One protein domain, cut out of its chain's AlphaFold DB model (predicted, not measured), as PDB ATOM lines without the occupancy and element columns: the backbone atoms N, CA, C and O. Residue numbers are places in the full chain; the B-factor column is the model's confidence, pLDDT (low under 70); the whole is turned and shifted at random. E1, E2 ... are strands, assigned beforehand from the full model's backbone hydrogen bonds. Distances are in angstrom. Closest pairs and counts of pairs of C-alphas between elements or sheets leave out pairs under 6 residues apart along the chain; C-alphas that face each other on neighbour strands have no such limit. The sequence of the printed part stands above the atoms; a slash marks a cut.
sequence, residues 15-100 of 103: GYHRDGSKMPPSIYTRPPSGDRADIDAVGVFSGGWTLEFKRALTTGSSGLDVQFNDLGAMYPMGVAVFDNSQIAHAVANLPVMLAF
ATOM      1  N   GLY A  15     149.405 167.820 213.172       82.00
ATOM      2  CA  GLY A  15     148.121 168.446 213.465       82.00
ATOM      3  C   GLY A  15     147.722 169.513 212.442       82.00
ATOM      4  O   GLY A  15     146.530 169.744 212.270       82.00
ATOM      5  N   TYR A  16     148.680 170.117 211.731       80.75
ATOM      6  CA  TYR A  16     148.423 171.070 210.643       80.75
ATOM      7  C   TYR A  16     148.488 170.439 209.247       80.75
ATOM      8  O   TYR A  16     148.339 171.143 208.248       80.75
ATOM      9  N   HIS A  17     148.722 169.128 209.143       82.94
ATOM     10  CA  HIS A  17     148.680 168.423 207.860       82.94
ATOM     11  C   HIS A  17     147.232 168.123 207.471       82.94
ATOM     12  O   HIS A  17     146.322 168.290 208.277       82.94
ATOM     13  N   ARG A  18     147.000 167.681 206.227       74.19
ATOM     14  CA  ARG A  18     145.650 167.536 205.645       74.19
ATOM     15  C   ARG A  18     144.654 166.773 206.537       74.19
ATOM     16  O   ARG A  18     143.484 167.126 206.544       74.19
ATOM     17  N   ASP A  19     145.125 165.765 207.268       73.62
ATOM     18  CA  ASP A  19     144.317 164.910 208.154       73.62
ATOM     19  C   ASP A  19     144.462 165.267 209.649       73.62
ATOM     20  O   ASP A  19     144.025 164.522 210.524       73.62
ATOM     21  N   GLY A  20     145.125 166.381 209.959       75.31
ATOM     22  CA  GLY A  20     145.445 166.809 211.312       75.31
ATOM     23  C   GLY A  20     144.300 167.546 212.009       75.31
ATOM     24  O   GLY A  20     143.512 168.263 211.394       75.31
ATOM     25  N   SER A  21     144.239 167.419 213.334       78.06
ATOM     26  CA  SER A  21     143.170 167.987 214.172       78.06
ATOM     27  C   SER A  21     143.184 169.516 214.315       78.06
ATOM     28  O   SER A  21     142.257 170.080 214.891       78.06
ATOM     29  N   LYS A  22     144.224 170.199 213.825       77.12
ATOM     30  CA  LYS A  22     144.404 171.662 213.901       77.12
ATOM     31  C   LYS A  22     144.279 172.335 212.532       77.12
ATOM     32  O   LYS A  22     144.533 173.535 212.417       77.12
ATOM     33  N   MET A  23     143.950 171.575 211.491       71.25
ATOM     34  CA  MET A  23     143.927 172.078 210.124       71.25
ATOM     35  C   MET A  23     142.589 172.769 209.817       71.25
ATOM     36  O   MET A  23     141.533 172.264 210.210       71.25
ATOM     37  N   PRO A  24     142.596 173.924 209.122       61.69
ATOM     38  CA  PRO A  24     141.375 174.516 208.589       61.69
ATOM     39  C   PRO A  24     140.622 173.523 207.687       61.69
ATOM     40  O   PRO A  24     141.258 172.676 207.058       61.69
ATOM     41  N   PRO A  25     139.285 173.625 207.567       61.34
ATOM     42  CA  PRO A  25     138.511 172.754 206.689       61.34
ATOM     43  C   PRO A  25     139.099 172.703 205.269       61.34
ATOM     44  O   PRO A  25     139.319 173.732 204.633       61.34
ATOM     45  N   SER A  26     139.361 171.490 204.782       61.34
ATOM     46  CA  SER A  26     139.989 171.207 203.487       61.34
ATOM     47  C   SER A  26     139.089 170.309 202.648       61.34
ATOM     48  O   SER A  26     138.376 169.457 203.174       61.34
ATOM     49  N   ILE A  27     139.164 170.454 201.326       65.75
ATOM     50  CA  ILE A  27     138.454 169.585 200.385       65.75
ATOM     51  C   ILE A  27     139.273 168.313 200.147       65.75
ATOM     52  O   ILE A  27     140.431 168.366 199.724       65.75
ATOM     53  N   TYR A  28     138.649 167.156 200.357       67.12
ATOM     54  CA  TYR A  28     139.148 165.885 199.837       67.12
ATOM     55  C   TYR A  28     138.561 165.656 198.445       67.12
ATOM     56  O   TYR A  28     137.349 165.610 198.275       67.12
ATOM     57  N   THR A  29     139.422 165.496 197.441       73.00
ATOM     58  CA  THR A  29     139.013 165.209 196.052       73.00
ATOM     59  C   THR A  29     138.857 163.715 195.763       73.00
ATOM     60  O   THR A  29     138.526 163.332 194.644       73.00
ATOM     61  N   ARG A  30     139.099 162.857 196.759       75.19
ATOM     62  CA  ARG A  30     138.848 161.416 196.692       75.19
ATOM     63  C   ARG A  30     137.667 161.082 197.602       75.19
ATOM     64  O   ARG A  30     137.615 161.648 198.697       75.19
ATOM     65  N   PRO A  31     136.786 160.143 197.211       71.88
ATOM     66  CA  PRO A  31     135.788 159.616 198.125       71.88
ATOM     67  C   PRO A  31     136.444 159.162 199.438       71.88
ATOM     68  O   PRO A  31     137.517 158.533 199.392       71.88
ATOM     69  N   PRO A  32     135.846 159.482 200.600       75.12
ATOM     70  CA  PRO A  32     136.270 158.885 201.856       75.12
ATOM     71  C   PRO A  32     136.180 157.354 201.751       75.12
ATOM     72  O   PRO A  32     135.455 156.810 200.922       75.12
ATOM     73  N   SER A  33     136.939 156.643 202.582       81.81
ATOM     74  CA  SER A  33     136.907 155.176 202.647       81.81
ATOM     75  C   SER A  33     136.783 154.696 204.087       81.81
ATOM     76  O   SER A  33     137.233 155.390 205.001       81.81
ATOM     77  N   GLY A  34     136.256 153.485 204.272       82.69
ATOM     78  CA  GLY A  34     136.035 152.897 205.591       82.69
ATOM     79  C   GLY A  34     134.813 153.490 206.285       82.69
ATOM     80  O   GLY A  34     133.902 153.986 205.637       82.69
ATOM     81  N   ASP A  35     134.821 153.452 207.608       80.56
ATOM     82  CA  ASP A  35     133.706 153.844 208.475       80.56
ATOM     83  C   ASP A  35     133.234 155.301 208.261       80.56
ATOM     84  O   ASP A  35     132.045 155.563 208.125       80.56
ATOM     85  N   ARG A  36     134.164 156.242 208.042       76.44
ATOM     86  CA  ARG A  36     133.859 157.647 207.682       76.44
ATOM     87  C   ARG A  36     133.183 157.837 206.314       76.44
ATOM     88  O   ARG A  36     132.863 158.965 205.942       76.44
ATOM     89  N   ALA A  37     133.101 156.775 205.515       81.69
ATOM     90  CA  ALA A  37     132.475 156.763 204.198       81.69
ATOM     91  C   ALA A  37     131.101 156.090 204.206       81.69
ATOM     92  O   ALA A  37     130.459 156.063 203.161       81.69
ATOM     93  N   ASP A  38     130.658 155.562 205.352       86.12
ATOM     94  CA  ASP A  38     129.320 154.993 205.523       86.12
ATOM     95  C   ASP A  38     128.278 156.112 205.675       86.12
ATOM     96  O   ASP A  38     127.673 156.337 206.727       86.12
ATOM     97  N   ILE A  39     128.150 156.894 204.607       87.62
ATOM     98  CA  ILE A  39     127.191 157.974 204.467       87.62
ATOM     99  C   ILE A  39     126.639 157.966 203.045       87.62
ATOM    100  O   ILE A  39     127.376 158.099 202.069       87.62
ATOM    101  N   ASP A  40     125.324 157.844 202.941       88.62
ATOM    102  CA  ASP A  40     124.585 157.961 201.691       88.62
ATOM    103  C   ASP A  40     123.791 159.263 201.696       88.62
ATOM    104  O   ASP A  40     123.372 159.741 202.753       88.62
ATOM    105  N   ALA A  41     123.528 159.819 200.516       91.69
ATOM    106  CA  ALA A  41     122.613 160.939 200.378       91.69
ATOM    107  C   ALA A  41     121.838 160.884 199.061       91.69
ATOM    108  O   ALA A  41     122.360 160.462 198.028       91.69
ATOM    109  N   VAL A  42     120.597 161.360 199.099       93.88
ATOM    110  CA  VAL A  42     119.749 161.580 197.927       93.88
ATOM    111  C   VAL A  42     119.283 163.028 197.942       93.88
ATOM    112  O   VAL A  42     118.915 163.565 198.983       93.88
ATOM    113  N   GLY A  43     119.304 163.665 196.774       94.44
ATOM    114  CA  GLY A  43     118.818 165.024 196.583       94.44
ATOM    115  C   GLY A  43     117.814 165.082 195.442       94.44
ATOM    116  O   GLY A  43     118.063 164.526 194.373       94.44
ATOM    117  N   VAL A  44     116.696 165.774 195.649       97.12
ATOM    118  CA  VAL A  44     115.686 166.028 194.615       97.12
ATOM    119  C   VAL A  44     115.454 167.527 194.504       97.12
ATOM    120  O   VAL A  44     115.287 168.213 195.513       97.12
ATOM    121  N   PHE A  45     115.424 168.032 193.271       94.25
ATOM    122  CA  PHE A  45     115.074 169.419 192.986       94.25
ATOM    123  C   PHE A  45     113.632 169.512 192.474       94.25
ATOM    124  O   PHE A  45     113.318 168.999 191.400       94.25
ATOM    125  N   SER A  46     112.761 170.181 193.229       95.19
ATOM    126  CA  SER A  46     111.369 170.453 192.843       95.19
ATOM    127  C   SER A  46     110.927 171.806 193.405       95.19
ATOM    128  O   SER A  46     110.392 171.898 194.505       95.19
ATOM    129  N   GLY A  47     111.265 172.890 192.698       94.44
ATOM    130  CA  GLY A  47     111.079 174.267 193.191       94.44
ATOM    131  C   GLY A  47     112.042 174.678 194.320       94.44
ATOM    132  O   GLY A  47     112.050 175.831 194.735       94.44
ATOM    133  N   GLY A  48     112.875 173.744 194.777       89.69
ATOM    134  CA  GLY A  48     113.900 173.876 195.805       89.69
ATOM    135  C   GLY A  48     114.630 172.540 195.972       89.69
ATOM    136  O   GLY A  48     114.169 171.517 195.458       89.69
ATOM    137  N   TRP A  49     115.776 172.549 196.654       89.62
ATOM    138  CA  TRP A  49     116.509 171.326 196.988       89.62
ATOM    139  C   TRP A  49     115.947 170.685 198.255       89.62
ATOM    140  O   TRP A  49     115.911 171.322 199.305       89.62
ATOM    141  N   THR A  50     115.602 169.405 198.162       93.19
ATOM    142  CA  THR A  50     115.364 168.531 199.313       93.19
ATOM    143  C   THR A  50     116.479 167.499 199.354       93.19
ATOM    144  O   THR A  50     116.681 166.794 198.366       93.19
ATOM    145  N   LEU A  51     117.204 167.421 200.473       91.75
ATOM    146  CA  LEU A  51     118.268 166.441 200.687       91.75
ATOM    147  C   LEU A  51     117.921 165.525 201.859       91.75
ATOM    148  O   LEU A  51     117.528 165.998 202.924       91.75
ATOM    149  N   GLU A  52     118.143 164.233 201.666       92.25
ATOM    150  CA  GLU A  52     118.123 163.216 202.711       92.25
ATOM    151  C   GLU A  52     119.514 162.587 202.790       92.25
ATOM    152  O   GLU A  52     120.094 162.242 201.761       92.25
ATOM    153  N   PHE A  53     120.057 162.450 203.998       90.88
ATOM    154  CA  PHE A  53     121.314 161.750 204.247       90.88
ATOM    155  C   PHE A  53     121.098 160.636 205.270       90.88
ATOM    156  O   PHE A  53     120.320 160.782 206.212       90.88
ATOM    157  N   LYS A  54     121.814 159.527 205.098       90.81
ATOM    158  CA  LYS A  54     121.765 158.351 205.969       90.81
ATOM    159  C   LYS A  54     123.181 157.975 206.375       90.81
ATOM    160  O   LYS A  54     124.065 157.922 205.531       90.81
ATOM    161  N   ARG A  55     123.366 157.661 207.653       90.25
ATOM    162  CA  ARG A  55     124.586 157.071 208.222       90.25
ATOM    163  C   ARG A  55     124.223 156.199 209.420       90.25
ATOM    164  O   ARG A  55     123.132 156.356 209.975       90.25
ATOM    165  N   ALA A  56     125.131 155.334 209.857       90.25
ATOM    166  CA  ALA A  56     124.976 154.626 211.124       90.25
ATOM    167  C   ALA A  56     124.920 155.603 212.320       90.25
ATOM    168  O   ALA A  56     125.617 156.624 212.342       90.25
ATOM    169  N   LEU A  57     124.105 155.270 213.331       91.44
ATOM    170  CA  LEU A  57     124.027 156.031 214.587       91.44
ATOM    171  C   LEU A  57     125.356 155.990 215.351       91.44
ATOM    172  O   LEU A  57     125.797 156.990 215.908       91.44
ATOM    173  N   THR A  58     126.010 154.833 215.342       91.44
ATOM    174  CA  THR A  58     127.315 154.608 215.964       91.44
ATOM    175  C   THR A  58     128.277 154.044 214.937       91.44
ATOM    176  O   THR A  58     127.899 153.163 214.167       91.44
ATOM    177  N   THR A  59     129.511 154.531 214.957       88.50
ATOM    178  CA  THR A  59     130.567 154.184 214.005       88.50
ATOM    179  C   THR A  59     131.753 153.568 214.760       88.50
ATOM    180  O   THR A  59     131.872 153.704 215.980       88.50
ATOM    181  N   GLY A  60     132.639 152.851 214.067       86.19
ATOM    182  CA  GLY A  60     133.878 152.322 214.658       86.19
ATOM    183  C   GLY A  60     134.895 153.408 215.051       86.19
ATOM    184  O   GLY A  60     135.817 153.153 215.827       86.19
ATOM    185  N   SER A  61     134.722 154.631 214.550       82.75
ATOM    186  CA  SER A  61     135.636 155.772 214.681       82.75
ATOM    187  C   SER A  61     135.356 156.619 215.928       82.75
ATOM    188  O   SER A  61     135.196 157.843 215.862       82.75
ATOM    189  N   SER A  62     135.292 155.970 217.096       75.31
ATOM    190  CA  SER A  62     135.047 156.666 218.367       75.31
ATOM    191  C   SER A  62     136.126 157.722 218.659       75.31
ATOM    192  O   SER A  62     137.323 157.459 218.557       75.31
ATOM    193  N   GLY A  63     135.694 158.943 218.985       78.56
ATOM    194  CA  GLY A  63     136.571 160.103 219.197       78.56
ATOM    195  C   GLY A  63     136.843 160.948 217.946       78.56
ATOM    196  O   GLY A  63     137.332 162.067 218.085       78.56
ATOM    197  N   LEU A  64     136.491 160.456 216.751       81.44
ATOM    198  CA  LEU A  64     136.535 161.222 215.497       81.44
ATOM    199  C   LEU A  64     135.126 161.597 215.021       81.44
ATOM    200  O   LEU A  64     134.899 162.739 214.629       81.44
ATOM    201  N   ASP A  65     134.180 160.661 215.124       85.69
ATOM    202  CA  ASP A  65     132.778 160.881 214.776       85.69
ATOM    203  C   ASP A  65     131.903 161.067 216.019       85.69
ATOM    204  O   ASP A  65     132.092 160.407 217.049       85.69
ATOM    205  N   VAL A  66     130.864 161.895 215.882       88.62
ATOM    206  CA  VAL A  66     129.758 161.946 216.847       88.62
ATOM    207  C   VAL A  66     129.056 160.589 216.877       88.62
ATOM    208  O   VAL A  66     128.682 160.063 215.824       88.62
ATOM    209  N   GLN A  67     128.878 160.059 218.088       92.19
ATOM    210  CA  GLN A  67     128.188 158.802 218.369       92.19
ATOM    211  C   GLN A  67     126.778 159.106 218.882       92.19
ATOM    212  O   GLN A  67     126.625 159.682 219.956       92.19
ATOM    213  N   PHE A  68     125.751 158.711 218.132       91.94
ATOM    214  CA  PHE A  68     124.340 158.888 218.489       91.94
ATOM    215  C   PHE A  68     123.823 157.698 219.310       91.94
ATOM    216  O   PHE A  68     122.832 157.059 218.964       91.94
ATOM    217  N   ASN A  69     124.542 157.348 220.377       92.50
ATOM    218  CA  ASN A  69     124.182 156.244 221.271       92.50
ATOM    219  C   ASN A  69     123.216 156.663 222.395       92.50
ATOM    220  O   ASN A  69     122.611 155.794 223.020       92.50
ATOM    221  N   ASP A  70     123.041 157.967 222.625       93.94
ATOM    222  CA  ASP A  70     121.993 158.521 223.483       93.94
ATOM    223  C   ASP A  70     120.908 159.187 222.627       93.94
ATOM    224  O   ASP A  70     121.063 160.317 222.159       93.94
ATOM    225  N   LEU A  71     119.793 158.489 222.411       93.12
ATOM    226  CA  LEU A  71     118.665 159.015 221.636       93.12
ATOM    227  C   LEU A  71     117.838 160.061 222.406       93.12
ATOM    228  O   LEU A  71     116.969 160.694 221.818       93.12
ATOM    229  N   GLY A  72     118.087 160.253 223.706       93.44
ATOM    230  CA  GLY A  72     117.479 161.323 224.499       93.44
ATOM    231  C   GLY A  72     118.246 162.647 224.438       93.44
ATOM    232  O   GLY A  72     117.732 163.668 224.898       93.44
ATOM    233  N   ALA A  73     119.462 162.648 223.888       92.62
ATOM    234  CA  ALA A  73     120.302 163.833 223.798       92.62
ATOM    235  C   ALA A  73     119.936 164.739 222.611       92.62
ATOM    236  O   ALA A  73     119.383 164.307 221.599       92.62
ATOM    237  N   MET A  74     120.309 166.016 222.734       92.62
ATOM    238  CA  MET A  74     120.287 166.973 221.630       92.62
ATOM    239  C   MET A  74     121.704 167.166 221.095       92.62
ATOM    240  O   MET A  74     122.606 167.558 221.838       92.62
ATOM    241  N   TYR A  75     121.887 166.948 219.798       91.88
ATOM    242  CA  TYR A  75     123.187 167.034 219.143       91.88
ATOM    243  C   TYR A  75     123.275 168.327 218.320       91.88
ATOM    244  O   TYR A  75     122.473 168.508 217.402       91.88
ATOM    245  N   PRO A  76     124.213 169.246 218.614       89.44
ATOM    246  CA  PRO A  76     124.384 170.454 217.818       89.44
ATOM    247  C   PRO A  76     124.963 170.119 216.437       89.44
ATOM    248  O   PRO A  76     125.933 169.371 216.318       89.44
ATOM    249  N   MET A  77     124.389 170.711 215.395       84.88
ATOM    250  CA  MET A  77     124.790 170.550 214.002       84.88
ATOM    251  C   MET A  77     124.973 171.910 213.328       84.88
ATOM    252  O   MET A  77     124.225 172.855 213.572       84.88
ATOM    253  N   GLY A  78     125.958 171.994 212.438       82.62
ATOM    254  CA  GLY A  78     126.111 173.106 211.504       82.62
ATOM    255  C   GLY A  78     125.687 172.677 210.104       82.62
ATOM    256  O   GLY A  78     126.012 171.571 209.677       82.62
ATOM    257  N   VAL A  79     124.991 173.555 209.385       81.12
ATOM    258  CA  VAL A  79     124.656 173.357 207.971       81.12
ATOM    259  C   VAL A  79     125.201 174.542 207.182       81.12
ATOM    260  O   VAL A  79     124.979 175.698 207.547       81.12
ATOM    261  N   ALA A  80     125.927 174.239 206.109       78.31
ATOM    262  CA  ALA A  80     126.407 175.212 205.139       78.31
ATOM    263  C   ALA A  80     125.849 174.850 203.761       78.31
ATOM    264  O   ALA A  80     125.893 173.685 203.360       78.31
ATOM    265  N   VAL A  81     125.323 175.843 203.047       79.62
ATOM    266  CA  VAL A  81     124.748 175.670 201.711       79.62
ATOM    267  C   VAL A  81     125.616 176.405 200.699       79.62
ATOM    268  O   VAL A  81     125.888 177.599 200.831       79.62
ATOM    269  N   PHE A  82     126.037 175.669 199.673       78.00
ATOM    270  CA  PHE A  82     126.831 176.174 198.560       78.00
ATOM    271  C   PHE A  82     125.916 176.300 197.339       78.00
ATOM    272  O   PHE A  82     125.586 175.312 196.691       78.00
ATOM    273  N   ASP A  83     125.494 177.520 197.030       77.31
ATOM    274  CA  ASP A  83     124.562 177.865 195.947       77.31
ATOM    275  C   ASP A  83     125.278 178.327 194.664       77.31
ATOM    276  O   ASP A  83     124.698 179.009 193.822       77.31
ATOM    277  N   ASN A  84     126.560 177.973 194.519       72.00
ATOM    278  CA  ASN A  84     127.446 178.462 193.461       72.00
ATOM    279  C   ASN A  84     127.622 180.001 193.446       72.00
ATOM    280  O   ASN A  84     128.137 180.550 192.471       72.00
ATOM    281  N   SER A  85     127.252 180.714 194.520       65.44
ATOM    282  CA  SER A  85     127.688 182.094 194.725       65.44
ATOM    283  C   SER A  85     129.163 182.090 195.140       65.44
ATOM    284  O   SER A  85     129.586 181.423 196.084       65.44
ATOM    285  N   GLN A  86     129.990 182.795 194.377       58.53
ATOM    286  CA  GLN A  86     131.450 182.663 194.426       58.53
ATOM    287  C   GLN A  86     132.085 183.147 195.750       58.53
ATOM    288  O   GLN A  86     133.258 182.876 195.987       58.53
ATOM    289  N   ILE A  87     131.350 183.897 196.589       61.41
ATOM    290  CA  ILE A  87     131.914 184.614 197.751       61.41
ATOM    291  C   ILE A  87     130.969 184.698 198.974       61.41
ATOM    292  O   ILE A  87     131.299 185.379 199.940       61.41
ATOM    293  N   ALA A  88     129.799 184.045 198.965       58.38
ATOM    294  CA  ALA A  88     128.776 184.246 200.005       58.38
ATOM    295  C   ALA A  88     127.973 182.974 200.323       58.38
ATOM    296  O   ALA A  88     126.746 182.964 200.256       58.38
ATOM    297  N   HIS A  89     128.666 181.896 200.694       59.78
ATOM    298  CA  HIS A  89     128.000 180.677 201.156       59.78
ATOM    299  C   HIS A  89     127.103 180.978 202.360       59.78
ATOM    300  O   HIS A  89     127.519 181.646 203.310       59.78
ATOM    301  N   ALA A  90     125.873 180.471 202.329       60.16
ATOM    302  CA  ALA A  90     124.967 180.608 203.453       60.16
ATOM    303  C   ALA A  90     125.424 179.663 204.572       60.16
ATOM    304  O   ALA A  90     125.518 178.449 204.378       60.16
ATOM    305  N   VAL A  91     125.704 180.229 205.743       63.28
ATOM    306  CA  VAL A  91     126.035 179.484 206.961       63.28
ATOM    307  C   VAL A  91     124.915 179.714 207.966       63.28
ATOM    308  O   VAL A  91     124.443 180.840 208.132       63.28
ATOM    309  N   ALA A  92     124.479 178.658 208.648       62.69
ATOM    310  CA  ALA A  92     123.603 178.825 209.800       62.69
ATOM    311  C   ALA A  92     124.349 179.604 210.902       62.69
ATOM    312  O   ALA A  92     125.359 179.138 211.424       62.69
ATOM    313  N   ASN A  93     123.851 180.791 211.265       63.53
ATOM    314  CA  ASN A  93     124.471 181.638 212.296       63.53
ATOM    315  C   ASN A  93     124.427 181.017 213.703       63.53
ATOM    316  O   ASN A  93     125.175 181.434 214.584       63.53
ATOM    317  N   LEU A  94     123.543 180.042 213.923       71.88
ATOM    318  CA  LEU A  94     123.421 179.279 215.160       71.88
ATOM    319  C   LEU A  94     123.370 177.781 214.833       71.88
ATOM    320  O   LEU A  94     122.875 177.421 213.760       71.88
ATOM    321  N   PRO A  95     123.842 176.907 215.740       76.00
ATOM    322  CA  PRO A  95     123.681 175.471 215.581       76.00
ATOM    323  C   PRO A  95     122.203 175.102 215.456       76.00
ATOM    324  O   PRO A  95     121.358 175.598 216.204       76.00
ATOM    325  N   VAL A  96     121.905 174.190 214.540       85.81
ATOM    326  CA  VAL A  96     120.628 173.478 214.518       85.81
ATOM    327  C   VAL A  96     120.762 172.291 215.463       85.81
ATOM    328  O   VAL A  96     121.790 171.621 215.465       85.81
ATOM    329  N   MET A  97     119.752 172.024 216.288       89.25
ATOM    330  CA  MET A  97     119.783 170.884 217.204       89.25
ATOM    331  C   MET A  97     119.087 169.688 216.559       89.25
ATOM    332  O   MET A  97     117.914 169.774 216.202       89.25
ATOM    333  N   LEU A  98     119.801 168.572 216.437       90.19
ATOM    334  CA  LEU A  98     119.217 167.280 216.099       90.19
ATOM    335  C   LEU A  98     118.719 166.609 217.380       90.19
ATOM    336  O   LEU A  98     119.501 166.380 218.305       90.19
ATOM    337  N   ALA A  99     117.432 166.278 217.410       91.69
ATOM    338  CA  ALA A  99     116.801 165.488 218.458       91.69
ATOM    339  C   ALA A  99     116.105 164.282 217.821       91.69
ATOM    340  O   ALA A  99     115.464 164.416 216.778       91.69
ATOM    341  N   PHE A 100     116.234 163.114 218.446       90.88
ATOM    342  CA  PHE A 100     115.499 161.928 218.025       90.88
ATOM    343  C   PHE A 100     114.142 161.904 218.726       90.88
ATOM    344  O   PHE A 100     114.054 162.047 219.945       90.88
TER     345      PHE A 100
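What this domain is: This is residues 15 to 100 of the 103 residues of the protein "Ethylbenzene dehydrogenase" of Candidatus Eisenbacteria bacterium (UniProt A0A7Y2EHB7). There is little regular structure: two separate antiparallel hairpins, E1-E2 and the shorter E3-E4, stand among long loops, and residues 83 to 88 stick out. The 86 printed residues hold no named helix and four strands, E1 to E4 along the chain; the class is all strand, with 22 residues in named elements. The whole is loose, radius of gyration of the C-alphas 15.3 A, spans 38 by 36 by 26 A.

Where its parts are: E1, residues 39 to 45, runs 20.2 A from C-alpha 39 at (127.191, 157.974, 204.467); E2, residues 49 to 55, runs 19.9 A. E3 is residues 74 to 77; E4, residues 96 to 99, ends at C-alpha 99 (116.801, 165.488, 218.458).

How they stand to each other: E1 and E2 form a hairpin, antiparallel at 167 degrees, with N 42 and O 52 within hydrogen-bond range at 2.8 A. Hairpin E3 and E4 is antiparallel at 145 degrees, with N 77 and O 96 at 2.8 A. E1 and E2 are apart from E3 and E4.

The domain as a whole: The farthest C-alphas, Gly 15 and Gly 47, are 42.6 A apart. The printed part has no cut. Links E2 to E3 and E3 to E4 are long. Residues 24 to 28 and 85 to 93 have pLDDT under 70.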